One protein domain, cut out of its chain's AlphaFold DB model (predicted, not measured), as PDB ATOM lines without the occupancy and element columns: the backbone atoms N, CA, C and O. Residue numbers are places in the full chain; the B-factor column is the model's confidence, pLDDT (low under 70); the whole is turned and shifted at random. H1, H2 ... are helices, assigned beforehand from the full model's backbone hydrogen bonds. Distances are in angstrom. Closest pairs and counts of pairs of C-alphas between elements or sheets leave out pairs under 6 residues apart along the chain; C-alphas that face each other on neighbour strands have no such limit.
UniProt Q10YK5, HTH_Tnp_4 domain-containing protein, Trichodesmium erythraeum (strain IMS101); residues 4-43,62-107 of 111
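Overview. This is residues 4 to 43 and 62 to 107 of the 111 residues of the protein "HTH_Tnp_4 domain-containing protein" of Trichodesmium erythraeum (strain IMS101) (UniProt Q10YK5). Two loose helical lobes are joined by a stretch at residues 77 to 79: in the larger one the short H2 packs on H5, with H1 and H3 near H5 and H4 leading away from its beginning, and in the smaller one H6 and H7 form an L. The last residues of H4, 38 to 43, stick out of the larger lobe, and residues 99 to 107, mostly H7, stick out of the smaller one. The printed part has 86 residues, with seven named helices, H1 to H7 in order along the chain, and no named strand; the class is all helix. The whole is loose, with a radius of gyration of the C-alphas of 16.9 A, and spans 42 by 33 by 22 A.

Arrangement. The longest helix, H7, residues 91 to 105, touches H6, residues 80 to 87, with residues 91 to 95 alone. Their closest C-alphas, those of Gln 81 and Ser 91, are 4.6 A apart, and their lines are about perpendicular at 89 degrees. H6 is apart from H5, residues 63 to 76. H5 touches H2, residues 15 to 19, where the closest C-alphas, those of Ile 19 and Tyr 72, are 5.0 A apart. H5 only just touches H3, residues 23 to 31, with 3 pairs of C-alphas within 8 A and with residues 63 to 67 alone; the closest C-alphas are those of Ile 30 and Thr 64, 6.1 A. H3 and H5 run opposite ways at a steep tilt of 41 degrees. H1, residues 4 to 10, is close to H5 but not clearly touching: the closest C-alphas, those of Leu 5 and Glu 65, are 7.9 A apart. H4, residues 33 to 43, is close to H5 but not clearly touching, with the closest C-alphas, those of Pro 33 and Lys 63, 7.8 A apart. H3 and H4 meet only through their link. Every O i to N i+4 pair is within hydrogen-bond range in H1, H2, H3, H4, H5 and H6; in H7 it is 9 of 11.

Along the chain. H7 measures 20.7 A from C-alpha 91 at (95.857, -62.948, 10.506) to C-alpha 105 at (112.873, -72.065, 2.949). H6 measures 10.1 A and H5 20.2 A. H4 measures 15.7 A, H3 12.1 A, H2 5.9 A and H1 9.9 A, beginning with C-alpha 4 at (89.398, -65.879, -20.793).

Size, cuts and confidence. The two C-alphas farthest apart, those of Asn 10 and Gly 107, are 45.7 A apart. Residues 44 to 61 are cut out, and C-alphas 43 and 62 are 20.2 A apart across the cut, in the link from H4 to H5. The links that are printed whole are tight. The mean pLDDT of the printed part is 79.2; residues 4 to 5, 33 to 43 and 106 to 107 are under 70.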
ATOM      1  N   VAL A   4      89.801 -66.389 -22.112       67.62
ATOM      2  CA  VAL A   4      89.398 -65.879 -20.793       67.62
ATOM      3  C   VAL A   4      88.596 -64.576 -20.878       67.62
ATOM      4  O   VAL A   4      87.623 -64.419 -20.149       67.62
ATOM      5  N   LEU A   5      88.964 -63.638 -21.759       69.62
ATOM      6  CA  LEU A   5      88.218 -62.383 -21.916       69.62
ATOM      7  C   LEU A   5      86.835 -62.644 -22.500       69.62
ATOM      8  O   LEU A   5      85.847 -62.127 -21.990       69.62
ATOM      9  N   GLU A   6      86.776 -63.467 -23.540       75.94
ATOM     10  CA  GLU A   6      85.526 -63.853 -24.193       75.94
ATOM     11  C   GLU A   6      84.588 -64.572 -23.214       75.94
ATOM     12  O   GLU A   6      83.423 -64.198 -23.090       75.94
ATOM     13  N   TYR A   7      85.119 -65.508 -22.420       77.94
ATOM     14  CA  TYR A   7      84.371 -66.155 -21.342       77.94
ATOM     15  C   TYR A   7      83.832 -65.141 -20.322       77.94
ATOM     16  O   TYR A   7      82.664 -65.175 -19.954       77.94
ATOM     17  N   ILE A   8      84.651 -64.184 -19.892       74.69
ATOM     18  CA  ILE A   8      84.254 -63.170 -18.906       74.69
ATOM     19  C   ILE A   8      83.130 -62.276 -19.445       74.69
ATOM     20  O   ILE A   8      82.170 -62.018 -18.721       74.69
ATOM     21  N   TYR A   9      83.206 -61.841 -20.706       76.38
ATOM     22  CA  TYR A   9      82.142 -61.045 -21.328       76.38
ATOM     23  C   TYR A   9      80.825 -61.822 -21.458       76.38
ATOM     24  O   TYR A   9      79.756 -61.244 -21.265       76.38
ATOM     25  N   ASN A  10      80.899 -63.129 -21.717       83.31
ATOM     26  CA  ASN A  10      79.725 -63.993 -21.846       83.31
ATOM     27  C   ASN A  10      79.138 -64.423 -20.484       83.31
ATOM     28  O   ASN A  10      77.956 -64.760 -20.406       83.31
ATOM     29  N   HIS A  11      79.924 -64.359 -19.400       82.44
ATOM     30  CA  HIS A  11      79.555 -64.833 -18.057       82.44
ATOM     31  C   HIS A  11      79.741 -63.765 -16.952       82.44
ATOM     32  O   HIS A  11      80.428 -64.004 -15.953       82.44
ATOM     33  N   PRO A  12      79.081 -62.590 -17.030       77.56
ATOM     34  CA  PRO A  12      79.333 -61.460 -16.126       77.56
ATOM     35  C   PRO A  12      79.069 -61.756 -14.639       77.56
ATOM     36  O   PRO A  12      79.694 -61.166 -13.756       77.56
ATOM     37  N   LYS A  13      78.173 -62.707 -14.338       80.62
ATOM     38  CA  LYS A  13      77.848 -63.128 -12.963       80.62
ATOM     39  C   LYS A  13      78.957 -63.955 -12.304       80.62
ATOM     40  O   LYS A  13      79.040 -63.998 -11.079       80.62
ATOM     41  N   GLU A  14      79.804 -64.608 -13.096       77.75
ATOM     42  CA  GLU A  14      80.868 -65.493 -12.609       77.75
ATOM     43  C   GLU A  14      82.175 -64.740 -12.345       77.75
ATOM     44  O   GLU A  14      83.013 -65.203 -11.577       77.75
ATOM     45  N   ILE A  15      82.318 -63.530 -12.889       77.94
ATOM     46  CA  ILE A  15      83.537 -62.714 -12.807       77.94
ATOM     47  C   ILE A  15      84.010 -62.519 -11.367       77.94
ATOM     48  O   ILE A  15      85.190 -62.700 -11.074       77.94
ATOM     49  N   LYS A  16      83.099 -62.239 -10.430       78.50
ATOM     50  CA  LYS A  16      83.468 -62.052  -9.019       78.50
ATOM     51  C   LYS A  16      84.109 -63.300  -8.404       78.50
ATOM     52  O   LYS A  16      84.932 -63.169  -7.507       78.50
ATOM     53  N   ARG A  17      83.747 -64.493  -8.882       78.31
ATOM     54  CA  ARG A  17      84.336 -65.764  -8.439       78.31
ATOM     55  C   ARG A  17      85.669 -66.070  -9.117       78.31
ATOM     56  O   ARG A  17      86.426 -66.856  -8.576       78.31
ATOM     57  N   ILE A  18      85.931 -65.496 -10.290       72.94
ATOM     58  CA  ILE A  18      87.135 -65.780 -11.086       72.94
ATOM     59  C   ILE A  18      88.249 -64.777 -10.775       72.94
ATOM     60  O   ILE A  18      89.409 -65.153 -10.682       72.94
ATOM     61  N   ILE A  19      87.911 -63.495 -10.614       74.50
ATOM     62  CA  ILE A  19      88.889 -62.407 -10.437       74.50
ATOM     63  C   ILE A  19      88.627 -61.544  -9.197       74.50
ATOM     64  O   ILE A  19      89.271 -60.515  -9.010       74.50
ATOM     65  N   GLY A  20      87.639 -61.896  -8.370       75.56
ATOM     66  CA  GLY A  20      87.349 -61.173  -7.126       75.56
ATOM     67  C   GLY A  20      86.696 -59.800  -7.278       75.56
ATOM     68  O   GLY A  20      86.480 -59.122  -6.276       75.56
ATOM     69  N   THR A  21      86.363 -59.368  -8.497       79.38
ATOM     70  CA  THR A  21      85.792 -58.041  -8.791       79.38
ATOM     71  C   THR A  21      84.474 -58.167  -9.554       79.38
ATOM     72  O   THR A  21      84.254 -59.164 -10.239       79.38
ATOM     73  N   THR A  22      83.558 -57.200  -9.426       85.62
ATOM     74  CA  THR A  22      82.306 -57.236 -10.208       85.62
ATOM     75  C   THR A  22      82.541 -56.820 -11.658       85.62
ATOM     76  O   THR A  22      83.508 -56.123 -11.969       85.62
ATOM     77  N   TYR A  23      81.641 -57.211 -12.563       80.56
ATOM     78  CA  TYR A  23      81.742 -56.819 -13.970       80.56
ATOM     79  C   TYR A  23      81.787 -55.294 -14.143       80.56
ATOM     80  O   TYR A  23      82.614 -54.769 -14.880       80.56
ATOM     81  N   GLU A  24      80.965 -54.559 -13.395       82.69
ATOM     82  CA  GLU A  24      80.895 -53.097 -13.466       82.69
ATOM     83  C   GLU A  24      82.193 -52.445 -12.976       82.69
ATOM     84  O   GLU A  24      82.628 -51.425 -13.511       82.69
ATOM     85  N   GLN A  25      82.828 -53.027 -11.953       82.81
ATOM     86  CA  GLN A  25      84.129 -52.577 -11.455       82.81
ATOM     87  C   GLN A  25      85.234 -52.836 -12.483       82.81
ATOM     88  O   GLN A  25      86.075 -51.965 -12.707       82.81
ATOM     89  N   LEU A  26      85.198 -53.999 -13.137       82.50
ATOM     90  CA  LEU A  26      86.129 -54.361 -14.199       82.50
ATOM     91  C   LEU A  26      86.003 -53.419 -15.405       82.50
ATOM     92  O   LEU A  26      87.011 -52.890 -15.866       82.50
ATOM     93  N   ILE A  27      84.784 -53.155 -15.882       82.38
ATOM     94  CA  ILE A  27      84.547 -52.238 -17.004       82.38
ATOM     95  C   ILE A  27      85.046 -50.832 -16.668       82.38
ATOM     96  O   ILE A  27      85.824 -50.271 -17.431       82.38
ATOM     97  N   LYS A  28      84.747 -50.309 -15.472       84.00
ATOM     98  CA  LYS A  28      85.277 -49.008 -15.018       84.00
ATOM     99  C   LYS A  28      86.809 -48.951 -14.980       84.00
ATOM    100  O   LYS A  28      87.386 -47.883 -15.190       84.00
ATOM    101  N   LEU A  29      87.476 -50.068 -14.677       78.56
ATOM    102  CA  LEU A  29      88.939 -50.178 -14.690       78.56
ATOM    103  C   LEU A  29      89.502 -50.188 -16.116       78.56
ATOM    104  O   LEU A  29      90.514 -49.533 -16.369       78.56
ATOM    105  N   ILE A  30      88.845 -50.900 -17.033       78.81
ATOM    106  CA  ILE A  30      89.232 -50.986 -18.448       78.81
ATOM    107  C   ILE A  30      88.994 -49.648 -19.161       78.81
ATOM    108  O   ILE A  30      89.857 -49.196 -19.909       78.81
ATOM    109  N   GLU A  31      87.865 -48.989 -18.892       79.88
ATOM    110  CA  GLU A  31      87.460 -47.714 -19.499       79.88
ATOM    111  C   GLU A  31      88.226 -46.502 -18.952       79.88
ATOM    112  O   GLU A  31      88.225 -45.437 -19.569       79.88
ATOM    113  N   ASN A  32      88.934 -46.644 -17.824       74.50
ATOM    114  CA  ASN A  32      89.778 -45.589 -17.257       74.50
ATOM    115  C   ASN A  32      91.278 -45.958 -17.248       74.50
ATOM    116  O   ASN A  32      91.930 -45.946 -16.192       74.50
ATOM    117  N   PRO A  33      91.882 -46.244 -18.420       62.50
ATOM    118  CA  PRO A  33      93.272 -46.688 -18.504       62.50
ATOM    119  C   PRO A  33      94.257 -45.591 -18.075       62.50
ATOM    120  O   PRO A  33      95.357 -45.896 -17.606       62.50
ATOM    121  N   GLN A  34      93.854 -44.316 -18.150       57.53
ATOM    122  CA  GLN A  34      94.690 -43.167 -17.796       57.53
ATOM    123  C   GLN A  34      95.091 -43.149 -16.313       57.53
ATOM    124  O   GLN A  34      96.218 -42.776 -15.987       57.53
ATOM    125  N   LYS A  35      94.215 -43.583 -15.393       61.03
ATOM    126  CA  LYS A  35      94.572 -43.713 -13.965       61.03
ATOM    127  C   LYS A  35      95.584 -44.836 -13.726       61.03
ATOM    128  O   LYS A  35      96.475 -44.689 -12.888       61.03
ATOM    129  N   VAL A  36      95.472 -45.935 -14.474       60.62
ATOM    130  CA  VAL A  36      96.397 -47.077 -14.399       60.62
ATOM    131  C   VAL A  36      97.776 -46.686 -14.939       60.62
ATOM    132  O   VAL A  36      98.799 -47.034 -14.352       60.62
ATOM    133  N   GLU A  37      97.825 -45.928 -16.034       58.84
ATOM    134  CA  GLU A  37      99.079 -45.424 -16.602       58.84
ATOM    135  C   GLU A  37      99.737 -44.350 -15.749       58.84
ATOM    136  O   GLU A  37     100.936 -44.452 -15.510       58.84
ATOM    137  N   LYS A  38      98.983 -43.388 -15.204       58.00
ATOM    138  CA  LYS A  38      99.537 -42.383 -14.282       58.00
ATOM    139  C   LYS A  38     100.160 -43.015 -13.036       58.00
ATOM    140  O   LYS A  38     101.217 -42.563 -12.610       58.00
ATOM    141  N   LYS A  39      99.573 -44.083 -12.478       58.66
ATOM    142  CA  LYS A  39     100.181 -44.827 -11.356       58.66
ATOM    143  C   LYS A  39     101.440 -45.601 -11.758       58.66
ATOM    144  O   LYS A  39     102.409 -45.584 -11.005       58.66
ATOM    145  N   ARG A  40     101.452 -46.244 -12.933       56.75
ATOM    146  CA  ARG A  40     102.644 -46.943 -13.456       56.75
ATOM    147  C   ARG A  40     103.785 -45.988 -13.798       56.75
ATOM    148  O   ARG A  40     104.934 -46.274 -13.496       56.75
ATOM    149  N   LEU A  41     103.472 -44.847 -14.405       52.94
ATOM    150  CA  LEU A  41     104.451 -43.804 -14.687       52.94
ATOM    151  C   LEU A  41     104.916 -43.149 -13.390       52.94
ATOM    152  O   LEU A  41     106.111 -42.983 -13.222       52.94
ATOM    153  N   GLY A  42     104.033 -42.863 -12.431       51.41
ATOM    154  CA  GLY A  42     104.412 -42.283 -11.137       51.41
ATOM    155  C   GLY A  42     105.368 -43.153 -10.310       51.41
ATOM    156  O   GLY A  42     106.201 -42.610  -9.597       51.41
ATOM    157  N   SER A  43     105.303 -44.480 -10.455       50.28
ATOM    158  CA  SER A  43     106.261 -45.421  -9.848       50.28
ATOM    159  C   SER A  43     107.531 -45.630 -10.689       50.28
ATOM    160  O   SER A  43     108.580 -45.920 -10.130       50.28
ATOM    161  N   SER A  62      97.625 -56.855 -24.599       81.94
ATOM    162  CA  SER A  62      96.847 -55.624 -24.532       81.94
ATOM    163  C   SER A  62      96.717 -55.125 -23.089       81.94
ATOM    164  O   SER A  62      96.916 -55.856 -22.117       81.94
ATOM    165  N   LYS A  63      96.338 -53.854 -22.927       76.38
ATOM    166  CA  LYS A  63      96.165 -53.236 -21.605       76.38
ATOM    167  C   LYS A  63      95.130 -53.964 -20.744       76.38
ATOM    168  O   LYS A  63      95.338 -54.129 -19.545       76.38
ATOM    169  N   THR A  64      94.040 -54.401 -21.364       77.12
ATOM    170  CA  THR A  64      92.983 -55.180 -20.717       77.12
ATOM    171  C   THR A  64      93.521 -56.509 -20.201       77.12
ATOM    172  O   THR A  64      93.272 -56.869 -19.056       77.12
ATOM    173  N   GLU A  65      94.326 -57.204 -21.004       79.38
ATOM    174  CA  GLU A  65      94.948 -58.473 -20.612       79.38
ATOM    175  C   GLU A  65      95.955 -58.286 -19.473       79.38
ATOM    176  O   GLU A  65      95.975 -59.086 -18.544       79.38
ATOM    177  N   GLU A  66      96.734 -57.200 -19.478       82.31
ATOM    178  CA  GLU A  66      97.624 -56.864 -18.359       82.31
ATOM    179  C   GLU A  66      96.842 -56.615 -17.050       82.31
ATOM    180  O   GLU A  66      97.277 -57.039 -15.975       82.31
ATOM    181  N   ILE A  67      95.695 -55.926 -17.118       82.00
ATOM    182  CA  ILE A  67      94.838 -55.682 -15.945       82.00
ATOM    183  C   ILE A  67      94.252 -57.002 -15.439       82.00
ATOM    184  O   ILE A  67      94.309 -57.274 -14.241       82.00
ATOM    185  N   MET A  68      93.754 -57.843 -16.344       80.25
ATOM    186  CA  MET A  68      93.171 -59.139 -16.001       80.25
ATOM    187  C   MET A  68      94.175 -60.096 -15.381       80.25
ATOM    188  O   MET A  68      93.881 -60.684 -14.345       80.25
ATOM    189  N   LEU A  69      95.374 -60.200 -15.956       82.88
ATOM    190  CA  LEU A  69      96.469 -60.983 -15.384       82.88
ATOM    191  C   LEU A  69      96.746 -60.558 -13.940       82.88
ATOM    192  O   LEU A  69      96.883 -61.399 -13.055       82.88
ATOM    193  N   THR A  70      96.778 -59.245 -13.696       81.94
ATOM    194  CA  THR A  70      97.038 -58.699 -12.360       81.94
ATOM    195  C   THR A  70      95.911 -59.038 -11.383       81.94
ATOM    196  O   THR A  70      96.182 -59.472 -10.268       81.94
ATOM    197  N   LEU A  71      94.650 -58.859 -11.786       79.62
ATOM    198  CA  LEU A  71      93.494 -59.169 -10.937       79.62
ATOM    199  C   LEU A  71      93.412 -60.662 -10.617       79.62
ATOM    200  O   LEU A  71      93.161 -61.021  -9.472       79.62
ATOM    201  N   TYR A  72      93.683 -61.516 -11.604       80.00
ATOM    202  CA  TYR A  72      93.723 -62.961 -11.425       80.00
ATOM    203  C   TYR A  72      94.797 -63.356 -10.406       80.00
ATOM    204  O   TYR A  72      94.498 -64.030  -9.426       80.00
ATOM    205  N   TYR A  73      96.028 -62.860 -10.574       81.12
ATOM    206  CA  TYR A  73      97.105 -63.094  -9.611       81.12
ATOM    207  C   TYR A  73      96.693 -62.672  -8.195       81.12
ATOM    208  O   TYR A  73      96.717 -63.487  -7.279       81.12
ATOM    209  N   LEU A  74      96.240 -61.425  -8.026       77.75
ATOM    210  CA  LEU A  74      95.869 -60.886  -6.715       77.75
ATOM    211  C   LEU A  74      94.710 -61.638  -6.058       77.75
ATOM    212  O   LEU A  74      94.685 -61.747  -4.838       77.75
ATOM    213  N   TYR A  75      93.753 -62.134  -6.843       80.25
ATOM    214  CA  TYR A  75      92.622 -62.890  -6.315       80.25
ATOM    215  C   TYR A  75      93.023 -64.290  -5.840       80.25
ATOM    216  O   TYR A  75      92.493 -64.778  -4.843       80.25
ATOM    217  N   HIS A  76      93.964 -64.923  -6.539       78.88
ATOM    218  CA  HIS A  76      94.439 -66.258  -6.196       78.88
ATOM    219  C   HIS A  76      95.522 -66.268  -5.117       78.88
ATOM    220  O   HIS A  76      95.699 -67.303  -4.476       78.88
ATOM    221  N   VAL A  77      96.215 -65.150  -4.875       81.75
ATOM    222  CA  VAL A  77      97.111 -65.034  -3.718       81.75
ATOM    223  C   VAL A  77      96.267 -65.032  -2.437       81.75
ATOM    224  O   VAL A  77      95.505 -64.089  -2.202       81.75
ATOM    225  N   PRO A  78      96.380 -66.065  -1.583       81.88
ATOM    226  CA  PRO A  78      95.588 -66.133  -0.370       81.88
ATOM    227  C   PRO A  78      96.024 -65.026   0.594       81.88
ATOM    228  O   PRO A  78      97.205 -64.851   0.889       81.88
ATOM    229  N   THR A  79      95.065 -64.263   1.111       86.19
ATOM    230  CA  THR A  79      95.353 -63.249   2.132       86.19
ATOM    231  C   THR A  79      95.636 -63.919   3.476       86.19
ATOM    232  O   THR A  79      95.043 -64.952   3.788       86.19
ATOM    233  N   PHE A  80      96.459 -63.309   4.338       87.06
ATOM    234  CA  PHE A  80      96.674 -63.831   5.699       87.06
ATOM    235  C   PHE A  80      95.394 -63.900   6.535       87.06
ATOM    236  O   PHE A  80      95.281 -64.743   7.416       87.06
ATOM    237  N   GLN A  81      94.396 -63.070   6.225       83.62
ATOM    238  CA  GLN A  81      93.071 -63.180   6.824       83.62
ATOM    239  C   GLN A  81      92.348 -64.456   6.374       83.62
ATOM    240  O   GLN A  81      91.778 -65.155   7.208       83.62
ATOM    241  N   GLY A  82      92.390 -64.776   5.077       86.00
ATOM    242  CA  GLY A  82      91.834 -66.021   4.542       86.00
ATOM    243  C   GLY A  82      92.562 -67.251   5.079       86.00
ATOM    244  O   GLY A  82      91.920 -68.192   5.534       86.00
ATOM    245  N   LEU A  83      93.896 -67.212   5.109       89.69
ATOM    246  CA  LEU A  83      94.718 -68.265   5.709       89.69
ATOM    247  C   LEU A  83      94.400 -68.427   7.197       89.69
ATOM    248  O   LEU A  83      94.163 -69.538   7.655       89.69
ATOM    249  N   GLY A  84      94.307 -67.325   7.941       89.81
ATOM    250  CA  GLY A  84      93.914 -67.350   9.344       89.81
ATOM    251  C   GLY A  84      92.562 -68.033   9.562       89.81
ATOM    252  O   GLY A  84      92.453 -68.921  10.400       89.81
ATOM    253  N   ALA A  85      91.557 -67.701   8.747       89.88
ATOM    254  CA  ALA A  85      90.243 -68.336   8.817       89.88
ATOM    255  C   ALA A  85      90.282 -69.847   8.512       89.88
ATOM    256  O   ALA A  85      89.640 -70.619   9.218       89.88
ATOM    257  N   ILE A  86      91.042 -70.275   7.496       91.94
ATOM    258  CA  ILE A  86      91.169 -71.692   7.106       91.94
ATOM    259  C   ILE A  86      91.888 -72.510   8.187       91.94
ATOM    260  O   ILE A  86      91.479 -73.628   8.488       91.94
ATOM    261  N   PHE A  87      92.949 -71.954   8.772       93.12
ATOM    262  CA  PHE A  87      93.805 -72.652   9.734       93.12
ATOM    263  C   PHE A  87      93.435 -72.384  11.200       93.12
ATOM    264  O   PHE A  87      94.119 -72.864  12.100       93.12
ATOM    265  N   GLY A  88      92.363 -71.628  11.461       95.31
ATOM    266  CA  GLY A  88      91.890 -71.339  12.816       95.31
ATOM    267  C   GLY A  88      92.834 -70.448  13.631       95.31
ATOM    268  O   GLY A  88      92.883 -70.560  14.854       95.31
ATOM    269  N   VAL A  89      93.592 -69.567  12.973       95.44
ATOM    270  CA  VAL A  89      94.537 -68.639  13.613       95.44
ATOM    271  C   VAL A  89      94.233 -67.188  13.246       95.44
ATOM    272  O   VAL A  89      93.531 -66.892  12.282       95.44
ATOM    273  N   SER A  90      94.774 -66.239  14.010       95.81
ATOM    274  CA  SER A  90      94.645 -64.827  13.644       95.81
ATOM    275  C   SER A  90      95.475 -64.495  12.394       95.81
ATOM    276  O   SER A  90      96.486 -65.141  12.115       95.81
ATOM    277  N   SER A  91      95.092 -63.441  11.666       90.12
ATOM    278  CA  SER A  91      95.857 -62.948  10.506       90.12
ATOM    279  C   SER A  91      97.309 -62.598  10.872       90.12
ATOM    280  O   SER A  91      98.232 -62.914  10.122       90.12
ATOM    281  N   SER A  92      97.542 -62.009  12.057       93.31
ATOM    282  CA  SER A  92      98.904 -61.694  12.512       93.31
ATOM    283  C   SER A  92      99.704 -62.959  12.826       93.31
ATOM    284  O   SER A  92     100.880 -63.040  12.480       93.31
ATOM    285  N   THR A  93      99.060 -63.975  13.407       96.19
ATOM    286  CA  THR A  93      99.670 -65.285  13.659       96.19
ATOM    287  C   THR A  93     100.066 -65.964  12.349       96.19
ATOM    288  O   THR A  93     101.204 -66.407  12.226       96.19
ATOM    289  N   ALA A  94      99.175 -65.988  11.352       93.19
ATOM    290  CA  ALA A  94      99.465 -66.546  10.030       93.19
ATOM    291  C   ALA A  94     100.652 -65.835   9.352       93.19
ATOM    292  O   ALA A  94     101.554 -66.495   8.844       93.19
ATOM    293  N   ASN A  95     100.695 -64.498   9.409       93.00
ATOM    294  CA  ASN A  95     101.811 -63.712   8.883       93.00
ATOM    295  C   ASN A  95     103.138 -64.014   9.603       93.00
ATOM    296  O   ASN A  95     104.165 -64.185   8.954       93.00
ATOM    297  N   ASN A  96     103.127 -64.108  10.935       95.38
ATOM    298  CA  ASN A  96     104.335 -64.403  11.709       95.38
ATOM    299  C   ASN A  96     104.888 -65.802  11.397       95.38
ATOM    300  O   ASN A  96     106.100 -65.961  11.271       95.38
ATOM    301  N   ILE A  97     104.006 -66.797  11.238       93.06
ATOM    302  CA  ILE A  97     104.386 -68.160  10.835       93.06
ATOM    303  C   ILE A  97     104.999 -68.150   9.433       93.06
ATOM    304  O   ILE A  97     106.067 -68.727   9.240       93.06
ATOM    305  N   PHE A  98     104.359 -67.466   8.476       91.50
ATOM    306  CA  PHE A  98     104.882 -67.330   7.117       91.50
ATOM    307  C   PHE A  98     106.292 -66.733   7.127       91.50
ATOM    308  O   PHE A  98     107.210 -67.370   6.635       91.50
ATOM    309  N   GLN A  99     106.496 -65.581   7.769       90.50
ATOM    310  CA  GLN A  99     107.800 -64.906   7.817       90.50
ATOM    311  C   GLN A  99     108.903 -65.755   8.475       90.50
ATOM    312  O   GLN A  99     110.065 -65.694   8.074       90.50
ATOM    313  N   ALA A 100     108.560 -66.541   9.502       90.12
ATOM    314  CA  ALA A 100     109.517 -67.421  10.169       90.12
ATOM    315  C   ALA A 100     109.971 -68.579   9.265       90.12
ATOM    316  O   ALA A 100     111.149 -68.935   9.279       90.12
ATOM    317  N   LEU A 101     109.046 -69.154   8.491       88.00
ATOM    318  CA  LEU A 101     109.318 -70.294   7.614       88.00
ATOM    319  C   LEU A 101     109.881 -69.884   6.254       88.00
ATOM    320  O   LEU A 101     110.756 -70.575   5.750       88.00
ATOM    321  N   ASP A 102     109.448 -68.758   5.692       84.06
ATOM    322  CA  ASP A 102     109.943 -68.213   4.422       84.06
ATOM    323  C   ASP A 102     111.468 -68.026   4.472       84.06
ATOM    324  O   ASP A 102     112.201 -68.590   3.663       84.06
ATOM    325  N   ARG A 103     111.969 -67.413   5.557       77.00
ATOM    326  CA  ARG A 103     113.410 -67.276   5.836       77.00
ATOM    327  C   ARG A 103     114.153 -68.617   5.915       77.00
ATOM    328  O   ARG A 103     115.340 -68.683   5.612       77.00
ATOM    329  N   TYR A 104     113.493 -69.673   6.383       78.81
ATOM    330  CA  TYR A 104     114.085 -71.010   6.448       78.81
ATOM    331  C   TYR A 104     114.075 -71.699   5.074       78.81
ATOM    332  O   TYR A 104     115.019 -72.410   4.730       78.81
ATOM    333  N   PHE A 105     113.034 -71.469   4.272       79.19
ATOM    334  CA  PHE A 105     112.873 -72.065   2.949       79.19
ATOM    335  C   PHE A 105     113.764 -71.436   1.880       79.19
ATOM    336  O   PHE A 105     114.199 -72.178   1.001       79.19
ATOM    337  N   GLU A 106     114.128 -70.152   1.990       66.06
ATOM    338  CA  GLU A 106     115.072 -69.485   1.070       66.06
ATOM    339  C   GLU A 106     116.406 -70.250   0.900       66.06
ATOM    340  O   GLU A 106     117.050 -70.148  -0.143       66.06
ATOM    341  N   GLY A 107     116.815 -71.056   1.891       62.84
ATOM    342  CA  GLY A 107     118.024 -71.890   1.831       62.84
ATOM    343  C   GLY A 107     117.831 -73.324   1.314       62.84
ATOM    344  O   GLY A 107     118.816 -74.048   1.186       62.84
TER     345      GLY A 107